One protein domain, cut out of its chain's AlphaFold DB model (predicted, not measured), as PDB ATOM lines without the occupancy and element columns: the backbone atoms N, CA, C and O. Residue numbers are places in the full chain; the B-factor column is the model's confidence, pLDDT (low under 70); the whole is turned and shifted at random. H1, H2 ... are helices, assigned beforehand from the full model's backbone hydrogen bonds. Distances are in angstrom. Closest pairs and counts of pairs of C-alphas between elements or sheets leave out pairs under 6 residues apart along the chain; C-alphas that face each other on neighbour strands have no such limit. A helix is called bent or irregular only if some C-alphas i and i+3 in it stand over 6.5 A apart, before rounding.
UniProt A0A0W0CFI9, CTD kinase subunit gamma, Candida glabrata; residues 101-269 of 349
ATOM      1  N   MET A 101      74.852  87.460  73.659       92.00
ATOM      2  CA  MET A 101      75.390  86.177  73.190       92.00
ATOM      3  C   MET A 101      74.920  85.015  74.069       92.00
ATOM      4  O   MET A 101      74.584  85.208  75.237       92.00
ATOM      5  N   ASP A 102      74.949  83.791  73.537       92.94
ATOM      6  CA  ASP A 102      74.778  82.588  74.357       92.94
ATOM      7  C   ASP A 102      75.953  82.446  75.349       92.94
ATOM      8  O   ASP A 102      77.102  82.645  74.938       92.94
ATOM      9  N   PRO A 103      75.710  82.085  76.623       93.31
ATOM     10  CA  PRO A 103      76.757  81.926  77.635       93.31
ATOM     11  C   PRO A 103      77.937  81.040  77.232       93.31
ATOM     12  O   PRO A 103      79.071  81.326  77.615       93.31
ATOM     13  N   LEU A 104      77.730  80.024  76.390       93.19
ATOM     14  CA  LEU A 104      78.817  79.176  75.892       93.19
ATOM     15  C   LEU A 104      79.789  79.925  74.970       93.19
ATOM     16  O   LEU A 104      80.974  79.587  74.931       93.19
ATOM     17  N   HIS A 105      79.313  80.947  74.250       93.69
ATOM     18  CA  HIS A 105      80.127  81.766  73.342       93.69
ATOM     19  C   HIS A 105      80.763  82.968  74.042       93.69
ATOM     20  O   HIS A 105      81.769  83.493  73.563       93.69
ATOM     21  N   ARG A 106      80.221  83.388  75.192       95.62
ATOM     22  CA  ARG A 106      80.746  84.507  75.996       95.62
ATOM     23  C   ARG A 106      82.156  84.246  76.534       95.62
ATOM     24  O   ARG A 106      82.876  85.199  76.812       95.62
ATOM     25  N   LEU A 107      82.606  82.989  76.584       96.25
ATOM     26  CA  LEU A 107      83.995  82.652  76.916       96.25
ATOM     27  C   LEU A 107      85.004  83.335  75.979       96.25
ATOM     28  O   LEU A 107      86.055  83.780  76.434       96.25
ATOM     29  N   ASN A 108      84.672  83.493  74.694       95.56
ATOM     30  CA  ASN A 108      85.540  84.188  73.742       95.56
ATOM     31  C   ASN A 108      85.733  85.668  74.115       95.56
ATOM     32  O   ASN A 108      86.807  86.215  73.890       95.56
ATOM     33  N   ILE A 109      84.733  86.301  74.740       96.62
ATOM     34  CA  ILE A 109      84.860  87.671  75.252       96.62
ATOM     35  C   ILE A 109      85.842  87.710  76.420       96.62
ATOM     36  O   ILE A 109      86.711  88.572  76.431       96.62
ATOM     37  N   VAL A 110      85.758  86.769  77.365       97.31
ATOM     38  CA  VAL A 110      86.698  86.699  78.500       97.31
ATOM     39  C   VAL A 110      88.131  86.459  78.017       97.31
ATOM     40  O   VAL A 110      89.059  87.107  78.496       97.31
ATOM     41  N   ILE A 111      88.318  85.576  77.028       95.81
ATOM     42  CA  ILE A 111      89.626  85.324  76.401       95.81
ATOM     43  C   ILE A 111      90.155  86.597  75.733       95.81
ATOM     44  O   ILE A 111      91.296  86.986  75.971       95.81
ATOM     45  N   PHE A 112      89.330  87.265  74.926       97.06
ATOM     46  CA  PHE A 112      89.709  88.508  74.257       97.06
ATOM     47  C   PHE A 112      90.054  89.618  75.257       97.06
ATOM     48  O   PHE A 112      91.058  90.308  75.112       97.06
ATOM     49  N   TYR A 113      89.260  89.743  76.319       97.50
ATOM     50  CA  TYR A 113      89.482  90.693  77.401       97.50
ATOM     51  C   TYR A 113      90.825  90.469  78.098       97.50
ATOM     52  O   TYR A 113      91.597  91.406  78.302       97.50
ATOM     53  N   TYR A 114      91.143  89.209  78.399       96.75
ATOM     54  CA  TYR A 114      92.446  88.823  78.928       96.75
ATOM     55  C   TYR A 114      93.587  89.195  77.970       96.75
ATOM     56  O   TYR A 114      94.585  89.767  78.409       96.75
ATOM     57  N   GLN A 115      93.436  88.932  76.668       95.88
ATOM     58  CA  GLN A 115      94.439  89.289  75.660       95.88
ATOM     59  C   GLN A 115      94.664  90.804  75.556       95.88
ATOM     60  O   GLN A 115      95.808  91.231  75.406       95.88
ATOM     61  N   ILE A 116      93.608  91.617  75.681       96.56
ATOM     62  CA  ILE A 116      93.724  93.082  75.735       96.56
ATOM     63  C   ILE A 116      94.593  93.502  76.921       96.56
ATOM     64  O   ILE A 116      95.559  94.244  76.737       96.56
ATOM     65  N   ILE A 117      94.282  93.009  78.126       95.88
ATOM     66  CA  ILE A 117      95.055  93.331  79.334       95.88
ATOM     67  C   ILE A 117      96.513  92.906  79.138       95.88
ATOM     68  O   ILE A 117      97.425  93.700  79.351       95.88
ATOM     69  N   LEU A 118      96.739  91.678  78.675       94.88
ATOM     70  CA  LEU A 118      98.070  91.136  78.422       94.88
ATOM     71  C   LEU A 118      98.886  92.031  77.471       94.88
ATOM     72  O   LEU A 118     100.044  92.338  77.758       94.88
ATOM     73  N   ALA A 119      98.282  92.474  76.367       94.50
ATOM     74  CA  ALA A 119      98.945  93.309  75.373       94.50
ATOM     75  C   ALA A 119      99.274  94.711  75.901       94.50
ATOM     76  O   ALA A 119     100.402  95.175  75.726       94.50
ATOM     77  N   LEU A 120      98.332  95.358  76.596       93.81
ATOM     78  CA  LEU A 120      98.559  96.676  77.197       93.81
ATOM     79  C   LEU A 120      99.653  96.616  78.267       93.81
ATOM     80  O   LEU A 120     100.560  97.447  78.275       93.81
ATOM     81  N   VAL A 121      99.639  95.588  79.116       91.81
ATOM     82  CA  VAL A 121     100.673  95.390  80.141       91.81
ATOM     83  C   VAL A 121     102.045  95.125  79.518       91.81
ATOM     84  O   VAL A 121     103.057  95.650  79.990       91.81
ATOM     85  N   ALA A 122     102.110  94.337  78.442       91.12
ATOM     86  CA  ALA A 122     103.355  94.117  77.711       91.12
ATOM     87  C   ALA A 122     103.896  95.424  77.103       91.12
ATOM     88  O   ALA A 122     105.098  95.692  77.186       91.12
ATOM     89  N   GLU A 123     103.020  96.265  76.545       89.88
ATOM     90  CA  GLU A 123     103.382  97.576  76.000       89.88
ATOM     91  C   GLU A 123     103.902  98.528  77.087       89.88
ATOM     92  O   GLU A 123     104.950  99.152  76.899       89.88
ATOM     93  N   MET A 124     103.238  98.570  78.249       89.56
ATOM     94  CA  MET A 124     103.676  99.343  79.418       89.56
ATOM     95  C   MET A 124     105.087  98.951  79.858       89.56
ATOM     96  O   MET A 124     105.949  99.818  80.020       89.56
ATOM     97  N   LYS A 125     105.362  97.645  79.979       88.19
ATOM     98  CA  LYS A 125     106.693  97.136  80.340       88.19
ATOM     99  C   LYS A 125     107.748  97.474  79.294       88.19
ATOM    100  O   LYS A 125     108.832  97.928  79.646       88.19
ATOM    101  N   LYS A 126     107.434  97.273  78.009       88.38
ATOM    102  CA  LYS A 126     108.364  97.526  76.898       88.38
ATOM    103  C   LYS A 126     108.785  98.995  76.841       88.38
ATOM    104  O   LYS A 126     109.953  99.287  76.601       88.38
ATOM    105  N   ARG A 127     107.837  99.909  77.055       87.12
ATOM    106  CA  ARG A 127     108.059 101.359  76.982       87.12
ATOM    107  C   ARG A 127     108.486 101.983  78.316       87.12
ATOM    108  O   ARG A 127     108.772 103.173  78.333       87.12
ATOM    109  N   LYS A 128     108.551 101.199  79.404       84.56
ATOM    110  CA  LYS A 128     108.793 101.681  80.778       84.56
ATOM    111  C   LYS A 128     107.853 102.837  81.153       84.56
ATOM    112  O   LYS A 128     108.294 103.835  81.716       84.56
ATOM    113  N   LEU A 129     106.578 102.710  80.777       80.81
ATOM    114  CA  LEU A 129     105.570 103.734  81.053       80.81
ATOM    115  C   LEU A 129     105.294 103.832  82.553       80.81
ATOM    116  O   LEU A 129     105.333 102.834  83.275       80.81
ATOM    117  N   ASP A 130     105.009 105.050  82.995       79.69
ATOM    118  CA  ASP A 130     104.599 105.354  84.355       79.69
ATOM    119  C   ASP A 130     103.114 105.023  84.585       79.69
ATOM    120  O   ASP A 130     102.339 104.745  83.660       79.69
ATOM    121  N   THR A 131     102.710 105.058  85.854       79.31
ATOM    122  CA  THR A 131     101.324 104.825  86.288       79.31
ATOM    123  C   THR A 131     100.349 105.897  85.797       79.31
ATOM    124  O   THR A 131      99.149 105.669  85.854       79.31
ATOM    125  N   SER A 132     100.844 107.032  85.294       82.75
ATOM    126  CA  SER A 132     100.036 108.134  84.748       82.75
ATOM    127  C   SER A 132      99.740 107.990  83.251       82.75
ATOM    128  O   SER A 132      99.056 108.830  82.668       82.75
ATOM    129  N   SER A 133     100.281 106.958  82.596       90.31
ATOM    130  CA  SER A 133     100.034 106.708  81.177       90.31
ATOM    131  C   SER A 133      98.584 106.294  80.908       90.31
ATOM    132  O   SER A 133      97.960 105.605  81.713       90.31
ATOM    133  N   LEU A 134      98.064 106.630  79.722       91.38
ATOM    134  CA  LEU A 134      96.715 106.229  79.298       91.38
ATOM    135  C   LEU A 134      96.512 104.706  79.375       91.38
ATOM    136  O   LEU A 134      95.446 104.235  79.752       91.38
ATOM    137  N   GLN A 135      97.546 103.925  79.053       92.31
ATOM    138  CA  GLN A 135      97.552 102.469  79.191       92.31
ATOM    139  C   GLN A 135      97.298 102.045  80.639       92.31
ATOM    140  O   GLN A 135      96.477 101.162  80.881       92.31
ATOM    141  N   ALA A 136      97.990 102.679  81.591       90.69
ATOM    142  CA  ALA A 136      97.820 102.413  83.010       90.69
ATOM    143  C   ALA A 136      96.403 102.781  83.466       90.69
ATOM    144  O   ALA A 136      95.755 101.948  84.092       90.69
ATOM    145  N   THR A 137      95.884 103.950  83.077       92.56
ATOM    146  CA  THR A 137      94.497 104.365  83.357       92.56
ATOM    147  C   THR A 137      93.494 103.333  82.842       92.56
ATOM    148  O   THR A 137      92.661 102.831  83.593       92.56
ATOM    149  N   VAL A 138      93.609 102.922  81.577       94.50
ATOM    150  CA  VAL A 138      92.700 101.933  80.980       94.50
ATOM    151  C   VAL A 138      92.785 100.592  81.714       94.50
ATOM    152  O   VAL A 138      91.756  99.984  82.003       94.50
ATOM    153  N   VAL A 139      93.987 100.123  82.058       93.56
ATOM    154  CA  VAL A 139      94.170  98.847  82.763       93.56
ATOM    155  C   VAL A 139      93.650  98.911  84.204       93.56
ATOM    156  O   VAL A 139      92.849  98.059  84.589       93.56
ATOM    157  N   TYR A 140      94.071  99.898  84.993       91.19
ATOM    158  CA  TYR A 140      93.796  99.964  86.431       91.19
ATOM    159  C   TYR A 140      92.426 100.537  86.784       91.19
ATOM    160  O   TYR A 140      91.851 100.113  87.782       91.19
ATOM    161  N   GLU A 141      91.890 101.464  85.991       91.50
ATOM    162  CA  GLU A 141      90.647 102.172  86.328       91.50
ATOM    163  C   GLU A 141      89.425 101.635  85.574       91.50
ATOM    164  O   GLU A 141      88.293 101.793  86.044       91.50
ATOM    165  N   HIS A 142      89.631 100.958  84.439       92.75
ATOM    166  CA  HIS A 142      88.540 100.409  83.627       92.75
ATOM    167  C   HIS A 142      88.596  98.885  83.522       92.75
ATOM    168  O   HIS A 142      87.630  98.213  83.880       92.75
ATOM    169  N   LEU A 143      89.708  98.307  83.060       95.12
ATOM    170  CA  LEU A 143      89.730  96.883  82.735       95.12
ATOM    171  C   LEU A 143      89.766  95.982  83.980       95.12
ATOM    172  O   LEU A 143      88.973  95.046  84.101       95.12
ATOM    173  N   ILE A 144      90.660  96.230  84.930       94.19
ATOM    174  CA  ILE A 144      90.730  95.392  86.132       94.19
ATOM    175  C   ILE A 144      89.475  95.553  87.012       94.19
ATOM    176  O   ILE A 144      88.910  94.520  87.377       94.19
ATOM    177  N   PRO A 145      88.961  96.771  87.284       94.38
ATOM    178  CA  PRO A 145      87.728  96.953  88.055       94.38
ATOM    179  C   PRO A 145      86.517  96.233  87.464       94.38
ATOM    180  O   PRO A 145      85.672  95.727  88.192       94.38
ATOM    181  N   SER A 146      86.446  96.114  86.142       94.81
ATOM    182  CA  SER A 146      85.341  95.425  85.474       94.81
ATOM    183  C   SER A 146      85.551  93.917  85.311       94.81
ATOM    184  O   SER A 146      84.638  93.218  84.868       94.81
ATOM    185  N   MET A 147      86.718  93.382  85.689       95.19
ATOM    186  CA  MET A 147      87.032  91.948  85.615       95.19
ATOM    187  C   MET A 147      85.949  91.058  86.247       95.19
ATOM    188  O   MET A 147      85.508  90.132  85.564       95.19
ATOM    189  N   PRO A 148      85.444  91.327  87.469       96.50
ATOM    190  CA  PRO A 148      84.412  90.487  88.071       96.50
ATOM    191  C   PRO A 148      83.171  90.368  87.177       96.50
ATOM    192  O   PRO A 148      82.645  89.279  86.943       96.50
ATOM    193  N   ARG A 149      82.746  91.497  86.606       95.69
ATOM    194  CA  ARG A 149      81.563  91.603  85.755       95.69
ATOM    195  C   ARG A 149      81.744  90.877  84.421       95.69
ATOM    196  O   ARG A 149      80.823  90.229  83.937       95.69
ATOM    197  N   ILE A 150      82.940  90.942  83.836       96.44
ATOM    198  CA  ILE A 150      83.289  90.193  82.619       96.44
ATOM    199  C   ILE A 150      83.185  88.686  82.850       96.44
ATOM    200  O   ILE A 150      82.663  87.956  82.004       96.44
ATOM    201  N   PHE A 151      83.646  88.216  84.007       97.62
ATOM    202  CA  PHE A 151      83.514  86.816  84.390       97.62
ATOM    203  C   PHE A 151      82.048  86.436  84.627       97.62
ATOM    204  O   PHE A 151      81.620  85.385  84.155       97.62
ATOM    205  N   GLU A 152      81.257  87.301  85.269       96.94
ATOM    206  CA  GLU A 152      79.820  87.087  85.482       96.94
ATOM    207  C   GLU A 152      79.035  87.002  84.164       96.94
ATOM    208  O   GLU A 152      78.149  86.160  84.043       96.94
ATOM    209  N   ILE A 153      79.383  87.785  83.135       95.56
ATOM    210  CA  ILE A 153      78.762  87.656  81.804       95.56
ATOM    211  C   ILE A 153      78.903  86.222  81.275       95.56
ATOM    212  O   ILE A 153      77.950  85.677  80.716       95.56
ATOM    213  N   CYS A 154      80.083  85.621  81.437       96.25
ATOM    214  CA  CYS A 154      80.412  84.268  80.981       96.25
ATOM    215  C   CYS A 154      79.882  83.161  81.908       96.25
ATOM    216  O   CYS A 154      79.618  82.048  81.450       96.25
ATOM    217  N   LEU A 155      79.718  83.477  83.193       97.00
ATOM    218  CA  LEU A 155      79.228  82.600  84.255       97.00
ATOM    219  C   LEU A 155      77.988  83.215  84.933       97.00
ATOM    220  O   LEU A 155      78.028  83.496  86.141       97.00
ATOM    221  N   PRO A 156      76.895  83.456  84.184       95.56
ATOM    222  CA  PRO A 156      75.726  84.128  84.728       95.56
ATOM    223  C   PRO A 156      75.062  83.281  85.814       95.56
ATOM    224  O   PRO A 156      75.255  82.066  85.901       95.56
ATOM    225  N   LYS A 157      74.282  83.950  86.665       93.81
ATOM    226  CA  LYS A 157      73.463  83.283  87.677       93.81
ATOM    227  C   LYS A 157      72.444  82.341  87.040       93.81
ATOM    228  O   LYS A 157      71.980  82.592  85.927       93.81
ATOM    229  N   ASP A 158      72.098  81.282  87.766       91.69
ATOM    230  CA  ASP A 158      71.097  80.282  87.380       91.69
ATOM    231  C   ASP A 158      71.366  79.566  86.042       91.69
ATOM    232  O   ASP A 158      70.495  78.870  85.516       91.69
ATOM    233  N   ASP A 159      72.567  79.696  85.470       92.25
ATOM    234  CA  ASP A 159      72.928  79.050  84.214       92.25
ATOM    235  C   ASP A 159      73.908  77.894  84.447       92.25
ATOM    236  O   ASP A 159      75.129  78.043  84.539       92.25
ATOM    237  N   TRP A 160      73.345  76.689  84.489       91.94
ATOM    238  CA  TRP A 160      74.103  75.459  84.682       91.94
ATOM    239  C   TRP A 160      74.989  75.089  83.484       91.94
ATOM    240  O   TRP A 160      76.056  74.507  83.683       91.94
ATOM    241  N   LYS A 161      74.603  75.432  82.242       92.06
ATOM    242  CA  LYS A 161      75.429  75.129  81.052       92.06
ATOM    243  C   LYS A 161      76.675  76.012  81.011       92.06
ATOM    244  O   LYS A 161      77.729  75.561  80.554       92.06
ATOM    245  N   ALA A 162      76.593  77.234  81.533       94.69
ATOM    246  CA  ALA A 162      77.718  78.156  81.619       94.69
ATOM    247  C   ALA A 162      78.856  77.628  82.507       94.69
ATOM    248  O   ALA A 162      80.012  77.978  82.283       94.69
ATOM    249  N   LEU A 163      78.583  76.705  83.441       95.69
ATOM    250  CA  LEU A 163      79.619  76.050  84.254       95.69
ATOM    251  C   LEU A 163      80.647  75.266  83.413       95.69
ATOM    252  O   LEU A 163      81.755  75.006  83.882       95.69
ATOM    253  N   SER A 164      80.340  74.949  82.150       95.38
ATOM    254  CA  SER A 164      81.320  74.421  81.186       95.38
ATOM    255  C   SER A 164      82.467  75.396  80.870       95.38
ATOM    256  O   SER A 164      83.528  74.972  80.409       95.38
ATOM    257  N   ASN A 165      82.293  76.696  81.132       97.00
ATOM    258  CA  ASN A 165      83.330  77.723  80.996       97.00
ATOM    259  C   ASN A 165      84.242  77.807  82.226       97.00
ATOM    260  O   ASN A 165      85.318  78.398  82.145       97.00
ATOM    261  N   LEU A 166      83.830  77.224  83.358       97.00
ATOM    262  CA  LEU A 166      84.441  77.475  84.662       97.00
ATOM    263  C   LEU A 166      85.939  77.166  84.683       97.00
ATOM    264  O   LEU A 166      86.710  77.987  85.159       97.00
ATOM    265  N   LYS A 167      86.365  76.030  84.113       95.94
ATOM    266  CA  LYS A 167      87.790  75.660  84.069       95.94
ATOM    267  C   LYS A 167      88.624  76.705  83.324       95.94
ATOM    268  O   LYS A 167      89.648  77.139  83.838       95.94
ATOM    269  N   SER A 168      88.171  77.133  82.147       96.19
ATOM    270  CA  SER A 168      88.862  78.151  81.352       96.19
ATOM    271  C   SER A 168      88.875  79.508  82.055       96.19
ATOM    272  O   SER A 168      89.902  80.178  82.055       96.19
ATOM    273  N   CYS A 169      87.775  79.900  82.704       97.94
ATOM    274  CA  CYS A 169      87.733  81.112  83.519       97.94
ATOM    275  C   CYS A 169      88.716  81.035  84.698       97.94
ATOM    276  O   CYS A 169      89.478  81.974  84.901       97.94
ATOM    277  N   THR A 170      88.769  79.917  85.427       96.94
ATOM    278  CA  THR A 170      89.750  79.689  86.500       96.94
ATOM    279  C   THR A 170      91.189  79.835  86.001       96.94
ATOM    280  O   THR A 170      91.988  80.525  86.631       96.94
ATOM    281  N   ASP A 171      91.513  79.246  84.849       95.69
ATOM    282  CA  ASP A 171      92.857  79.341  84.271       95.69
ATOM    283  C   ASP A 171      93.205  80.786  83.884       95.69
ATOM    284  O   ASP A 171      94.293  81.274  84.190       95.69
ATOM    285  N   ILE A 172      92.262  81.506  83.263       97.06
ATOM    286  CA  ILE A 172      92.426  82.926  82.920       97.06
ATOM    287  C   ILE A 172      92.611  83.774  84.182       97.06
ATOM    288  O   ILE A 172      93.478  84.644  84.197       97.06
ATOM    289  N   TYR A 173      91.850  83.514  85.245       97.19
ATOM    290  CA  TYR A 173      91.990  84.209  86.525       97.19
ATOM    291  C   TYR A 173      93.393  84.028  87.117       97.19
ATOM    292  O   TYR A 173      94.046  85.016  87.447       97.19
ATOM    293  N   TYR A 174      93.915  82.801  87.172       95.06
ATOM    294  CA  TYR A 174      95.277  82.566  87.664       95.06
ATOM    295  C   TYR A 174      96.352  83.205  86.777       95.06
ATOM    296  O   TYR A 174      97.329  83.764  87.285       95.06
ATOM    297  N   ASN A 175      96.162  83.187  85.458       94.12
ATOM    298  CA  ASN A 175      97.056  83.869  84.527       94.12
ATOM    299  C   ASN A 175      97.024  85.394  84.706       94.12
ATOM    300  O   ASN A 175      98.074  86.036  84.658       94.12
ATOM    301  N   LEU A 176      95.846  85.971  84.960       94.12
ATOM    302  CA  LEU A 176      95.694  87.379  85.317       94.12
ATOM    303  C   LEU A 176      96.404  87.684  86.632       94.12
ATOM    304  O   LEU A 176      97.210  88.603  86.661       94.12
ATOM    305  N   LEU A 177      96.219  86.886  87.687       92.06
ATOM    306  CA  LEU A 177      96.940  87.075  88.951       92.06
ATOM    307  C   LEU A 177      98.459  87.071  88.760       92.06
ATOM    308  O   LEU A 177      99.161  87.932  89.293       92.06
ATOM    309  N   ARG A 178      98.981  86.124  87.970       91.81
ATOM    310  CA  ARG A 178     100.409  86.071  87.640       91.81
ATOM    311  C   ARG A 178     100.858  87.327  86.895       91.81
ATOM    312  O   ARG A 178     101.937  87.835  87.180       91.81
ATOM    313  N   LEU A 179     100.041  87.835  85.974       90.94
ATOM    314  CA  LEU A 179     100.316  89.072  85.250       90.94
ATOM    315  C   LEU A 179     100.305  90.290  86.186       90.94
ATOM    316  O   LEU A 179     101.246  91.080  86.152       90.94
ATOM    317  N   LEU A 180      99.303  90.417  87.058       89.38
ATOM    318  CA  LEU A 180      99.160  91.541  87.988       89.38
ATOM    319  C   LEU A 180     100.340  91.638  88.965       89.38
ATOM    320  O   LEU A 180     100.821  92.734  89.226       89.38
ATOM    321  N   LYS A 181     100.895  90.501  89.412       87.50
ATOM    322  CA  LYS A 181     102.116  90.457  90.245       87.50
ATOM    323  C   LYS A 181     103.358  91.046  89.570       87.50
ATOM    324  O   LYS A 181     104.343  91.333  90.236       87.50
ATOM    325  N   THR A 182     103.343  91.178  88.247       86.19
ATOM    326  CA  THR A 182     104.475  91.705  87.474       86.19
ATOM    327  C   THR A 182     104.314  93.173  87.090       86.19
ATOM    328  O   THR A 182     105.120  93.687  86.310       86.19
ATOM    329  N   LEU A 183     103.254  93.830  87.564       83.06
ATOM    330  CA  LEU A 183     102.965  95.211  87.218       83.06
ATOM    331  C   LEU A 183     103.815  96.204  88.027       83.06
ATOM    332  O   LEU A 183     103.978  96.036  89.234       83.06
ATOM    333  N   PRO A 184     104.349  97.258  87.385       71.38
ATOM    334  CA  PRO A 184     105.084  98.303  88.084       71.38
ATOM    335  C   PRO A 184     104.135  99.145  88.947       71.38
ATOM    336  O   PRO A 184     103.054  99.526  88.501       71.38
ATOM    337  N   GLY A 185     104.555  99.448  90.178       70.38
ATOM    338  CA  GLY A 185     103.822 100.329  91.096       70.38
ATOM    339  C   GLY A 185     102.629  99.691  91.809       70.38
ATOM    340  O   GLY A 185     102.046 100.334  92.675       70.38
ATOM    341  N   TYR A 186     102.290  98.435  91.502       70.81
ATOM    342  CA  TYR A 186     101.219  97.714  92.180       70.81
ATOM    343  C   TYR A 186     101.799  96.629  93.090       70.81
ATOM    344  O   TYR A 186     102.297  95.605  92.622       70.81
ATOM    345  N   GLN A 187     101.743  96.857  94.400       68.88
ATOM    346  CA  GLN A 187     101.993  95.814  95.388       68.88
ATOM    347  C   GLN A 187     100.643  95.206  95.755       68.88
ATOM    348  O   GLN A 187      99.778  95.888  96.297       68.88
ATOM    349  N   LEU A 188     100.437  93.926  95.428       75.38
ATOM    350  CA  LEU A 188      99.314  93.198  96.007       75.38
ATOM    351  C   LEU A 188      99.562  93.087  97.511       75.38
ATOM    352  O   LEU A 188     100.407  92.306  97.936       75.38
ATOM    353  N   GLU A 189      98.800  93.840  98.297       77.56
ATOM    354  CA  GLU A 189      98.770  93.710  99.759       77.56
ATOM    355  C   GLU A 189      98.045  92.431 100.218       77.56
ATOM    356  O   GLU A 189      98.033  92.114 101.402       77.56
ATOM    357  N   MET A 190      97.454  91.681  99.283       77.19
ATOM    358  CA  MET A 190      96.739  90.440  99.565       77.19
ATOM    359  C   MET A 190      97.690  89.267  99.798       77.19
ATOM    360  O   MET A 190      98.677  89.087  99.075       77.19
ATOM    361  N   SER A 191      97.338  88.402 100.744       80.81
ATOM    362  CA  SER A 191      98.079  87.169 100.985       80.81
ATOM    363  C   SER A 191      97.897  86.166  99.824       80.81
ATOM    364  O   SER A 191      96.896  86.198  99.098       80.81
ATOM    365  N   PRO A 192      98.847  85.234  99.606       79.62
ATOM    366  CA  PRO A 192      98.674  84.129  98.658       79.62
ATOM    367  C   PRO A 192      97.398  83.313  98.896       79.62
ATOM    368  O   PRO A 192      96.750  82.902  97.934       79.62
ATOM    369  N   GLU A 193      97.018  83.121 100.157       79.31
ATOM    370  CA  GLU A 193      95.808  82.398 100.556       79.31
ATOM    371  C   GLU A 193      94.549  83.154 100.119       79.31
ATOM    372  O   GLU A 193      93.615  82.561  99.587       79.31
ATOM    373  N   GLU A 194      94.555  84.484 100.225       77.31
ATOM    374  CA  GLU A 194      93.437  85.320  99.793       77.31
ATOM    375  C   GLU A 194      93.255  85.347  98.272       77.31
ATOM    376  O   GLU A 194      92.162  85.623  97.786       77.31
ATOM    377  N   MET A 195      94.287  85.049  97.490       78.31
ATOM    378  CA  MET A 195      94.186  85.010  96.028       78.31
ATOM    379  C   MET A 195      93.811  83.640  95.472       78.31
ATOM    380  O   MET A 195      93.323  83.548  94.340       78.31
ATOM    381  N   THR A 196      94.094  82.586  96.229       85.62
ATOM    382  CA  THR A 196      93.942  81.207  95.771       85.62
ATOM    383  C   THR A 196      92.468  80.815  95.825       85.62
ATOM    384  O   THR A 196      91.746  81.180  96.753       85.62
ATOM    385  N   LEU A 197      91.988  80.129  94.786       86.06
ATOM    386  CA  LEU A 197      90.635  79.572  94.806       86.06
ATOM    387  C   LEU A 197      90.608  78.413  95.793       86.06
ATOM    388  O   LEU A 197      91.570  77.653  95.893       86.06
ATOM    389  N   SER A 198      89.500  78.277  96.505       85.12
ATOM    390  CA  SER A 198      89.367  77.231  97.509       85.12
ATOM    391  C   SER A 198      89.339  75.866  96.823       85.12
ATOM    392  O   SER A 198      88.620  75.657  95.842       85.12
ATOM    393  N   GLU A 199      90.123  74.923  97.341       82.81
ATOM    394  CA  GLU A 199      90.079  73.535  96.892       82.81
ATOM    395  C   GLU A 199      88.839  72.860  97.483       82.81
ATOM    396  O   GLU A 199      88.874  72.255  98.551       82.81
ATOM    397  N   TYR A 200      87.706  72.999  96.795       79.25
ATOM    398  CA  TYR A 200      86.498  72.278  97.173       79.25
ATOM    399  C   TYR A 200      86.591  70.818  96.742       79.25
ATOM    400  O   TYR A 200      86.946  70.504  95.600       79.25
ATOM    401  N   THR A 201      86.195  69.934  97.649       81.50
ATOM    402  CA  THR A 201      85.936  68.524  97.373       81.50
ATOM    403  C   THR A 201      84.434  68.262  97.471       81.50
ATOM    404  O   THR A 201      83.653  69.116  97.892       81.50
ATOM    405  N   MET A 202      84.002  67.058  97.094       74.31
ATOM    406  CA  MET A 202      82.598  66.664  97.259       74.31
ATOM    407  C   MET A 202      82.160  66.622  98.734       74.31
ATOM    408  O   MET A 202      80.957  66.614  98.997       74.31
ATOM    409  N   ASP A 203      83.107  66.627  99.674       82.69
ATOM    410  CA  ASP A 203      82.872  66.517 101.116       82.69
ATOM    411  C   ASP A 203      83.142  67.823 101.876       82.69
ATOM    412  O   ASP A 203      83.047  67.848 103.100       82.69
ATOM    413  N   SER A 204      83.437  68.918 101.169       86.75
ATOM    414  CA  SER A 204      83.550  70.245 101.777       86.75
ATOM    415  C   SER A 204      82.236  70.657 102.452       86.75
ATOM    416  O   SER A 204      81.151  70.440 101.900       86.75
ATOM    417  N   GLU A 205      82.330  71.286 103.627       88.12
ATOM    418  CA  GLU A 205      81.170  71.706 104.422       88.12
ATOM    419  C   GLU A 205      80.240  72.631 103.634       88.12
ATOM    420  O   GLU A 205      79.026  72.457 103.676       88.12
ATOM    421  N   GLU A 206      80.787  73.540 102.828       87.94
ATOM    422  CA  GLU A 206      80.016  74.468 101.999       87.94
ATOM    423  C   GLU A 206      79.218  73.740 100.912       87.94
ATOM    424  O   GLU A 206      78.090  74.119 100.595       87.94
ATOM    425  N   VAL A 207      79.777  72.660 100.355       85.38
ATOM    426  CA  VAL A 207      79.086  71.814  99.371       85.38
ATOM    427  C   VAL A 207      77.976  71.025 100.058       85.38
ATOM    428  O   VAL A 207      76.858  70.975  99.546       85.38
ATOM    429  N   ILE A 208      78.251  70.444 101.229       86.88
ATOM    430  CA  ILE A 208      77.259  69.706 102.024       86.88
ATOM    431  C   ILE A 208      76.116  70.633 102.452       86.88
ATOM    432  O   ILE A 208      74.948  70.272 102.312       86.88
ATOM    433  N   GLN A 209      76.433  71.840 102.914       88.69
ATOM    434  CA  GLN A 209      75.451  72.844 103.302       88.69
ATOM    435  C   GLN A 209      74.598  73.262 102.103       88.69
ATOM    436  O   GLN A 209      73.371  73.253 102.201       88.69
ATOM    437  N   ALA A 210      75.212  73.554 100.953       85.44
ATOM    438  CA  ALA A 210      74.481  73.897  99.735       85.44
ATOM    439  C   ALA A 210      73.552  72.760  99.274       85.44
ATOM    440  O   ALA A 210      72.448  73.017  98.806       85.44
ATOM    441  N   MET A 211      73.943  71.497  99.462       85.00
ATOM    442  CA  MET A 211      73.098  70.344  99.135       85.00
ATOM    443  C   MET A 211      71.844  70.194  99.999       85.00
ATOM    444  O   MET A 211      70.925  69.484  99.592       85.00
ATOM    445  N   THR A 212      71.789  70.816 101.181       87.12
ATOM    446  CA  THR A 212      70.568  70.786 102.008       87.12
ATOM    447  C   THR A 212      69.412  71.541 101.354       87.12
ATOM    448  O   THR A 212      68.252  71.292 101.679       87.12
ATOM    449  N   GLN A 213      69.721  72.430 100.407       84.06
ATOM    450  CA  GLN A 213      68.747  73.198  99.652       84.06
ATOM    451  C   GLN A 213      68.454  72.526  98.303       84.06
ATOM    452  O   GLN A 213      69.358  71.981  97.660       84.06
ATOM    453  N   PRO A 214      67.206  72.586  97.811       82.12
ATOM    454  CA  PRO A 214      66.903  72.208  96.439       82.12
ATOM    455  C   PRO A 214      67.773  73.004  95.457       82.12
ATOM    456  O   PRO A 214      67.930  74.215  95.601       82.12
ATOM    457  N   THR A 215      68.251  72.370  94.381       81.38
ATOM    458  CA  THR A 215      69.017  73.041  93.300       81.38
ATOM    459  C   THR A 215      68.310  74.276  92.732       81.38
ATOM    460  O   THR A 215      68.931  75.185  92.194       81.38
ATOM    461  N   SER A 216      66.987  74.281  92.856       80.12
ATOM    462  CA  SER A 216      66.049  75.305  92.426       80.12
ATOM    463  C   SER A 216      66.051  76.574  93.296       80.12
ATOM    464  O   SER A 216      65.534  77.598  92.850       80.12
ATOM    465  N   GLU A 217      66.574  76.485  94.517       84.12
ATOM    466  CA  GLU A 217      66.560  77.524  95.561       84.12
ATOM    467  C   GLU A 217      67.971  77.953  95.977       84.12
ATOM    468  O   GLU A 217      68.123  78.814  96.836       84.12
ATOM    469  N   LEU A 218      69.000  77.364  95.363       88.31
ATOM    470  CA  LEU A 218      70.385  77.729  95.611       88.31
ATOM    471  C   LEU A 218      70.615  79.197  95.272       88.31
ATOM    472  O   LEU A 218      70.382  79.612  94.139       88.31
ATOM    473  N   ASP A 219      71.151  79.949  96.226       91.75
ATOM    474  CA  ASP A 219      71.542  81.334  95.993       91.75
ATOM    475  C   ASP A 219      72.835  81.391  95.167       91.75
ATOM    476  O   ASP A 219      73.833  80.739  95.497       91.75
ATOM    477  N   TRP A 220      72.808  82.129  94.058       93.75
ATOM    478  CA  TRP A 220      73.958  82.320  93.176       93.75
ATOM    479  C   TRP A 220      74.554  83.683  93.438       93.75
ATOM    480  O   TRP A 220      73.883  84.704  93.289       93.75
ATOM    481  N   LYS A 221      75.858  83.715  93.712       94.25
ATOM    482  CA  LYS A 221      76.545  84.988  93.886       94.25
ATOM    483  C   LYS A 221      76.472  85.808  92.595       94.25
ATOM    484  O   LYS A 221      76.833  85.313  91.517       94.25
ATOM    485  N   THR A 222      76.017  87.048  92.723       93.25
ATOM    486  CA  THR A 222      75.942  88.039  91.645       93.25
ATOM    487  C   THR A 222      76.715  89.285  92.007       93.25
ATOM    488  O   THR A 222      76.897  89.593  93.185       93.25
ATOM    489  N   ILE A 223      77.113  90.029  90.991       90.81
ATOM    490  CA  ILE A 223      77.776  91.316  91.143       90.81
ATOM    491  C   ILE A 223      76.722  92.375  90.862       90.81
ATOM    492  O   ILE A 223      76.075  92.341  89.813       90.81
ATOM    493  N   ALA A 224      76.477  93.274  91.815       82.38
ATOM    494  CA  ALA A 224      75.465  94.302  91.615       82.38
ATOM    495  C   ALA A 224      75.868  95.215  90.447       82.38
ATOM    496  O   ALA A 224      77.047  95.473  90.215       82.38
ATOM    497  N   ASN A 225      74.879  95.683  89.682       71.31
ATOM    498  CA  ASN A 225      75.129  96.473  88.472       71.31
ATOM    499  C   ASN A 225      75.819  97.811  88.772       71.31
ATOM    500  O   ASN A 225      76.573  98.294  87.931       71.31
ATOM    501  N   ASP A 226      75.556  98.374  89.952       73.06
ATOM    502  CA  ASP A 226      76.048  99.690  90.373       73.06
ATOM    503  C   ASP A 226      77.347  99.601  91.193       73.06
ATOM    504  O   ASP A 226      78.001 100.611  91.452       73.06
ATOM    505  N   ASP A 227      77.756  98.387  91.567       78.19
ATOM    506  CA  ASP A 227      78.942  98.148  92.377       78.19
ATOM    507  C   ASP A 227      80.184  98.070  91.481       78.19
ATOM    508  O   ASP A 227      80.435  97.077  90.792       78.19
ATOM    509  N   LYS A 228      81.003  99.125  91.507       81.94
ATOM    510  CA  LYS A 228      82.347  99.114  90.919       81.94
ATOM    511  C   LYS A 228      83.374  98.844  92.023       81.94
ATOM    512  O   LYS A 228      83.382  99.581  93.013       81.94
ATOM    513  N   PRO A 229      84.267  97.846  91.874       87.00
ATOM    514  CA  PRO A 229      85.382  97.683  92.793       87.00
ATOM    515  C   PRO A 229      86.188  98.978  92.890       87.00
ATOM    516  O   PRO A 229      86.569  99.561  91.874       87.00
ATOM    517  N   GLN A 230      86.466  99.413  94.114       83.88
ATOM    518  CA  GLN A 230      87.226 100.634  94.374       83.88
ATOM    519  C   GLN A 230      88.708 100.463  94.040       83.88
ATOM    520  O   GLN A 230      89.405 101.434  93.768       83.88
ATOM    521  N   ASN A 231      89.201  99.224  94.076       86.44
ATOM    522  CA  ASN A 231      90.588  98.903  93.790       86.44
ATOM    523  C   ASN A 231      90.735  97.512  93.150       86.44
ATOM    524  O   ASN A 231      89.802  96.702  93.065       86.44
ATOM    525  N   VAL A 232      91.951  97.240  92.683       89.31
ATOM    526  CA  VAL A 232      92.316  95.975  92.038       89.31
ATOM    527  C   VAL A 232      92.155  94.789  92.996       89.31
ATOM    528  O   VAL A 232      91.623  93.760  92.583       89.31
ATOM    529  N   SER A 233      92.527  94.924  94.273       90.25
ATOM    530  CA  SER A 233      92.366  93.864  95.283       90.25
ATOM    531  C   SER A 233      90.905  93.434  95.446       90.25
ATOM    532  O   SER A 233      90.597  92.246  95.424       90.25
ATOM    533  N   GLN A 234      89.974  94.387  95.509       92.00
ATOM    534  CA  GLN A 234      88.541  94.107  95.588       92.00
ATOM    535  C   GLN A 234      88.028  93.421  94.314       92.00
ATOM    536  O   GLN A 234      87.229  92.491  94.390       92.00
ATOM    537  N   SER A 235      88.546  93.812  93.147       93.62
ATOM    538  CA  SER A 235      88.229  93.154  91.871       93.62
ATOM    539  C   SER A 235      88.682  91.691  91.867       93.62
ATOM    540  O   SER A 235      87.968  90.797  91.409       93.62
ATOM    541  N   ILE A 236      89.868  91.420  92.408       93.56
ATOM    542  CA  ILE A 236      90.388  90.062  92.572       93.56
ATOM    543  C   ILE A 236      89.492  89.266  93.523       93.56
ATOM    544  O   ILE A 236      89.047  88.180  93.153       93.56
ATOM    545  N   LEU A 237      89.170  89.822  94.694       93.44
ATOM    546  CA  LEU A 237      88.320  89.179  95.697       93.44
ATOM    547  C   LEU A 237      86.938  88.826  95.144       93.44
ATOM    548  O   LEU A 237      86.512  87.681  95.264       93.44
ATOM    549  N   TRP A 238      86.260  89.761  94.479       95.19
ATOM    550  CA  TRP A 238      84.932  89.502  93.919       95.19
ATOM    551  C   TRP A 238      84.966  88.458  92.808       95.19
ATOM    552  O   TRP A 238      84.095  87.592  92.747       95.19
ATOM    553  N   THR A 239      85.994  88.491  91.955       96.31
ATOM    554  CA  THR A 239      86.166  87.477  90.904       96.31
ATOM    555  C   THR A 239      86.442  86.103  91.511       96.31
ATOM    556  O   THR A 239      85.855  85.112  91.076       96.31
ATOM    557  N   ARG A 240      87.286  86.031  92.546       95.62
ATOM    558  CA  ARG A 240      87.560  84.806  93.305       95.62
ATOM    559  C   ARG A 240      86.286  84.241  93.915       95.62
ATOM    560  O   ARG A 240      85.996  83.064  93.751       95.62
ATOM    561  N   GLU A 241      85.516  85.076  94.602       94.94
ATOM    562  CA  GLU A 241      84.280  84.665  95.264       94.94
ATOM    563  C   GLU A 241      83.222  84.192  94.265       94.94
ATOM    564  O   GLU A 241      82.547  83.197  94.520       94.94
ATOM    565  N   LEU A 242      83.108  84.859  93.111       96.94
ATOM    566  CA  LEU A 242      82.274  84.405  92.001       96.94
ATOM    567  C   LEU A 242      82.712  83.011  91.528       96.94
ATOM    568  O   LEU A 242      81.885  82.111  91.414       96.94
ATOM    569  N   LEU A 243      84.005  82.810  91.263       97.31
ATOM    570  CA  LEU A 243      84.534  81.527  90.792       97.31
ATOM    571  C   LEU A 243      84.352  80.406  91.822       97.31
ATOM    572  O   LEU A 243      83.932  79.313  91.443       97.31
ATOM    573  N   ASN A 244      84.610  80.680  93.102       95.69
ATOM    574  CA  ASN A 244      84.381  79.745  94.204       95.69
ATOM    575  C   ASN A 244      82.902  79.348  94.294       95.69
ATOM    576  O   ASN A 244      82.595  78.158  94.358       95.69
ATOM    577  N   ASP A 245      81.981  80.313  94.207       96.31
ATOM    578  CA  ASP A 245      80.548  80.015  94.170       96.31
ATOM    579  C   ASP A 245      80.208  79.073  93.004       96.31
ATOM    580  O   ASP A 245      79.599  78.023  93.205       96.31
ATOM    581  N   ARG A 246      80.685  79.368  91.788       96.62
ATOM    582  CA  ARG A 246      80.448  78.499  90.621       96.62
ATOM    583  C   ARG A 246      81.083  77.110  90.769       96.62
ATOM    584  O   ARG A 246      80.515  76.138  90.261       96.62
ATOM    585  N   MET A 247      82.215  76.980  91.467       95.62
ATOM    586  CA  MET A 247      82.798  75.676  91.812       95.62
ATOM    587  C   MET A 247      81.884  74.884  92.741       95.62
ATOM    588  O   MET A 247      81.595  73.726  92.442       95.62
ATOM    589  N   ILE A 248      81.369  75.508  93.804       94.19
ATOM    590  CA  ILE A 248      80.402  74.880  94.711       94.19
ATOM    591  C   ILE A 248      79.183  74.406  93.916       94.19
ATOM    592  O   ILE A 248      78.815  73.236  94.002       94.19
ATOM    593  N   LYS A 249      78.601  75.261  93.062       94.38
ATOM    594  CA  LYS A 249      77.443  74.893  92.227       94.38
ATOM    595  C   LYS A 249      77.740  73.690  91.329       94.38
ATOM    596  O   LYS A 249      76.928  72.769  91.258       94.38
ATOM    597  N   LYS A 250      78.915  73.643  90.695       93.81
ATOM    598  CA  LYS A 250      79.361  72.488  89.897       93.81
ATOM    599  C   LYS A 250      79.422  71.203  90.735       93.81
ATOM    600  O   LYS A 250      78.935  70.168  90.280       93.81
ATOM    601  N   TYR A 251      79.982  71.257  91.943       92.56
ATOM    602  CA  TYR A 251      80.052  70.092  92.831       92.56
ATOM    603  C   TYR A 251      78.686  69.645  93.342       92.56
ATOM    604  O   TYR A 251      78.433  68.442  93.378       92.56
ATOM    605  N   VAL A 252      77.790  70.584  93.656       91.19
ATOM    606  CA  VAL A 252      76.408  70.268  94.035       91.19
ATOM    607  C   VAL A 252      75.722  69.478  92.921       91.19
ATOM    608  O   VAL A 252      75.195  68.407  93.200       91.19
ATOM    609  N   VAL A 253      75.817  69.907  91.651       91.62
ATOM    610  CA  VAL A 253      75.238  69.137  90.528       91.62
ATOM    611  C   VAL A 253      75.808  67.727  90.459       91.62
ATOM    612  O   VAL A 253      75.044  66.775  90.308       91.62
ATOM    613  N   PHE A 254      77.129  67.570  90.570       91.31
ATOM    614  CA  PHE A 254      77.732  66.240  90.517       91.31
ATOM    615  C   PHE A 254      77.288  65.356  91.671       91.31
ATOM    616  O   PHE A 254      76.963  64.194  91.447       91.31
ATOM    617  N   LYS A 255      77.233  65.887  92.894       88.25
ATOM    618  CA  LYS A 255      76.841  65.100  94.061       88.25
ATOM    619  C   LYS A 255      75.364  64.727  94.001       88.25
ATOM    620  O   LYS A 255      75.038  63.559  94.182       88.25
ATOM    621  N   THR A 256      74.486  65.656  93.619       89.31
ATOM    622  CA  THR A 256      73.069  65.362  93.354       89.31
ATOM    623  C   THR A 256      72.906  64.290  92.273       89.31
ATOM    624  O   THR A 256      72.094  63.385  92.444       89.31
ATOM    625  N   PHE A 257      73.696  64.341  91.193       90.88
ATOM    626  CA  PHE A 257      73.655  63.329  90.135       90.88
ATOM    627  C   PHE A 257      74.098  61.954  90.641       90.88
ATOM    628  O   PHE A 257      73.432  60.961  90.371       90.88
ATOM    629  N   VAL A 258      75.193  61.893  91.401       91.25
ATOM    630  CA  VAL A 258      75.706  60.643  91.979       91.25
ATOM    631  C   VAL A 258      74.701  60.033  92.960       91.25
ATOM    632  O   VAL A 258      74.513  58.820  92.951       91.25
ATOM    633  N   THR A 259      74.029  60.848  93.778       88.62
ATOM    634  CA  THR A 259      73.058  60.365  94.772       88.62
ATOM    635  C   THR A 259      71.722  59.952  94.149       88.62
ATOM    636  O   THR A 259      71.170  58.925  94.531       88.62
ATOM    637  N   ASN A 260      71.198  60.725  93.192       89.50
ATOM    638  CA  ASN A 260      69.825  60.560  92.696       89.50
ATOM    639  C   ASN A 260      69.740  59.956  91.284       89.50
ATOM    640  O   ASN A 260      68.646  59.660  90.810       89.50
ATOM    641  N   GLY A 261      70.860  59.845  90.564       88.31
ATOM    642  CA  GLY A 261      70.927  59.424  89.158       88.31
ATOM    643  C   GLY A 261      70.388  60.447  88.146       88.31
ATOM    644  O   GLY A 261      70.635  60.313  86.950       88.31
ATOM    645  N   VAL A 262      69.664  61.476  88.600       86.06
ATOM    646  CA  VAL A 262      69.070  62.536  87.772       86.06
ATOM    647  C   VAL A 262      69.170  63.880  88.496       86.06
ATOM    648  O   VAL A 262      68.945  63.967  89.703       86.06
ATOM    649  N   CYS A 263      69.465  64.946  87.746       84.44
ATOM    650  CA  CYS A 263      69.464  66.321  88.246       84.44
ATOM    651  C   CYS A 263      68.301  67.114  87.650       84.44
ATOM    652  O   CYS A 263      68.297  67.422  86.458       84.44
ATOM    653  N   ASN A 264      67.347  67.508  88.493       82.94
ATOM    654  CA  ASN A 264      66.294  68.445  88.110       82.94
ATOM    655  C   ASN A 264      66.842  69.872  88.208       82.94
ATOM    656  O   ASN A 264      66.818  70.497  89.269       82.94
ATOM    657  N   LEU A 265      67.399  70.370  87.108       83.88
ATOM    658  CA  LEU A 265      67.934  71.726  87.017       83.88
ATOM    659  C   LEU A 265      66.860  72.662  86.455       83.88
ATOM    660  O   LEU A 265      66.237  72.360  85.435       83.88
ATOM    661  N   LYS A 266      66.645  73.816  87.097       77.94
ATOM    662  CA  LYS A 266      65.839  74.889  86.502       77.94
ATOM    663  C   LYS A 266      66.574  75.401  85.259       77.94
ATOM    664  O   LYS A 266      67.690  75.906  85.364       77.94
ATOM    665  N   ASN A 267      65.959  75.280  84.085       63.59
ATOM    666  CA  ASN A 267      66.470  75.911  82.870       63.59
ATOM    667  C   ASN A 267      66.161  77.413  82.932       63.59
ATOM    668  O   ASN A 267      65.022  77.811  82.702       63.59
ATOM    669  N   SER A 268      67.161  78.245  83.237       56.41
ATOM    670  CA  SER A 268      66.983  79.701  83.399       56.41
ATOM    671  C   SER A 268      66.687  80.456  82.087       56.41
ATOM    672  O   SER A 268      66.271  81.613  82.108       56.41
ATOM    673  N   HIS A 269      66.770  79.809  80.919       55.19
ATOM    674  CA  HIS A 269      66.324  80.406  79.658       55.19
ATOM    675  C   HIS A 269      65.377  79.497  78.869       55.19
ATOM    676  O   HIS A 269      65.753  78.450  78.343       55.19
TER     677      HIS A 269
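AT A GLANCE: This is residues 101 to 269 of the 349 residues of the protein "CTD kinase subunit gamma" of Candida glabrata (UniProt A0A0W0CFI9). The domain is an elongated up-and-down bundle of four long helices, with H1 on one side, H6 on the opposite side, and H2 and H3 between them. H6, the longest, packs on H2 and H3 with part of its length, while the short helices H4 and H5 pack on H6 on the side away from H1, and an unnamed stretch, residues 212 to 231, folds back from H5 to H6. The printed part has 169 residues with six named helices, H1 to H6 in order along the chain, and no named strand; its class is all helix. It is compact, with a radius of gyration of the C-alphas of 17.5 A, and its C-alphas span 58 by 35 by 26 A.

HOW THE PARTS SIT: H6, residues 232 to 260, is the hub and touches four other helices. With residues 232 to 242 alone it touches H2, residues 134 to 154; they run the same way at a shallow tilt of 16 degrees, and their closest C-alphas, those of Pro 148 and Thr 239, are 4.5 A apart. With residues 239 to 250 alone H6 touches H3, residues 161 to 180, opposite ways at a shallow tilt of 32 degrees; the closest C-alphas, of Leu 163 and Lys 250, are 6.7 A apart. H2 and H3 form a helical hairpin with a shallow tilt of 23 degrees but only just touch, with 3 pairs of C-alphas within 8 A, the closest those of Cys 154 and Ala 162 at 6.7 A. H1, residues 103 to 127, forms a helical hairpin with H2, at a shallow tilt of 18 degrees; their closest C-alphas, of Arg 106 and Cys 154, are 5.0 A apart. H1 also touches H3, the same way at 8 degrees, a shallow tilt, with the C-alphas of Pro 103 and Ala 162 closest at 5.6 A. H1 and H6 are apart. H1, H2, H3 and H6 are a bundle, up and down, each running against the one before it in the chain. H5, residues 205 to 211, touches residues 248 to 256 of H6 at a steep tilt of 58 degrees, the closest C-alphas being those of Val 207 and Ile 248 at 5.7 A. H4, residues 192 to 195, touches residues 236 to 240 of H6, with the C-alphas of Met 195 and Arg 240 closest at 7.2 A. In H5 and H6 every O i to N i+4 pair is within hydrogen-bond range, against 18 of 21 in H1, 11 of 17 in H2 and 12 of 16 in H3; H4 is too short for such a pair.

IN THESE COORDINATES: H6 is 42.0 A long from first to last C-alpha and ends at C-alpha 260, (69.825, 60.560, 92.696). H1, 36.8 A, begins at C-alpha 103, (76.757, 81.926, 77.635); it is neither bent nor irregular, but only just: C-alphas 104 and 107 are 6.3 A apart. H2, 27.4 A, is irregular, with C-alphas 145 and 148 7.3 A apart and a kink of 52 degrees near residue 145. H3, 29.7 A, is irregular too, with C-alphas 164 and 167 7.2 A apart and a kink of 37 degrees near residue 168. H4 has four residues and H5 seven.

THE WHOLE: The two C-alphas farthest apart, those of Arg 127 and Asn 260, are 58.1 A apart, and the first and last printed C-alphas 12.5 A. The printed part has no cut. The links from H3 to H4, 11 residues, and from H5 to H6, 20 residues, are long. The mean pLDDT of the printed part is 89.1; residue 187 and residues 267 to 269 are under 70.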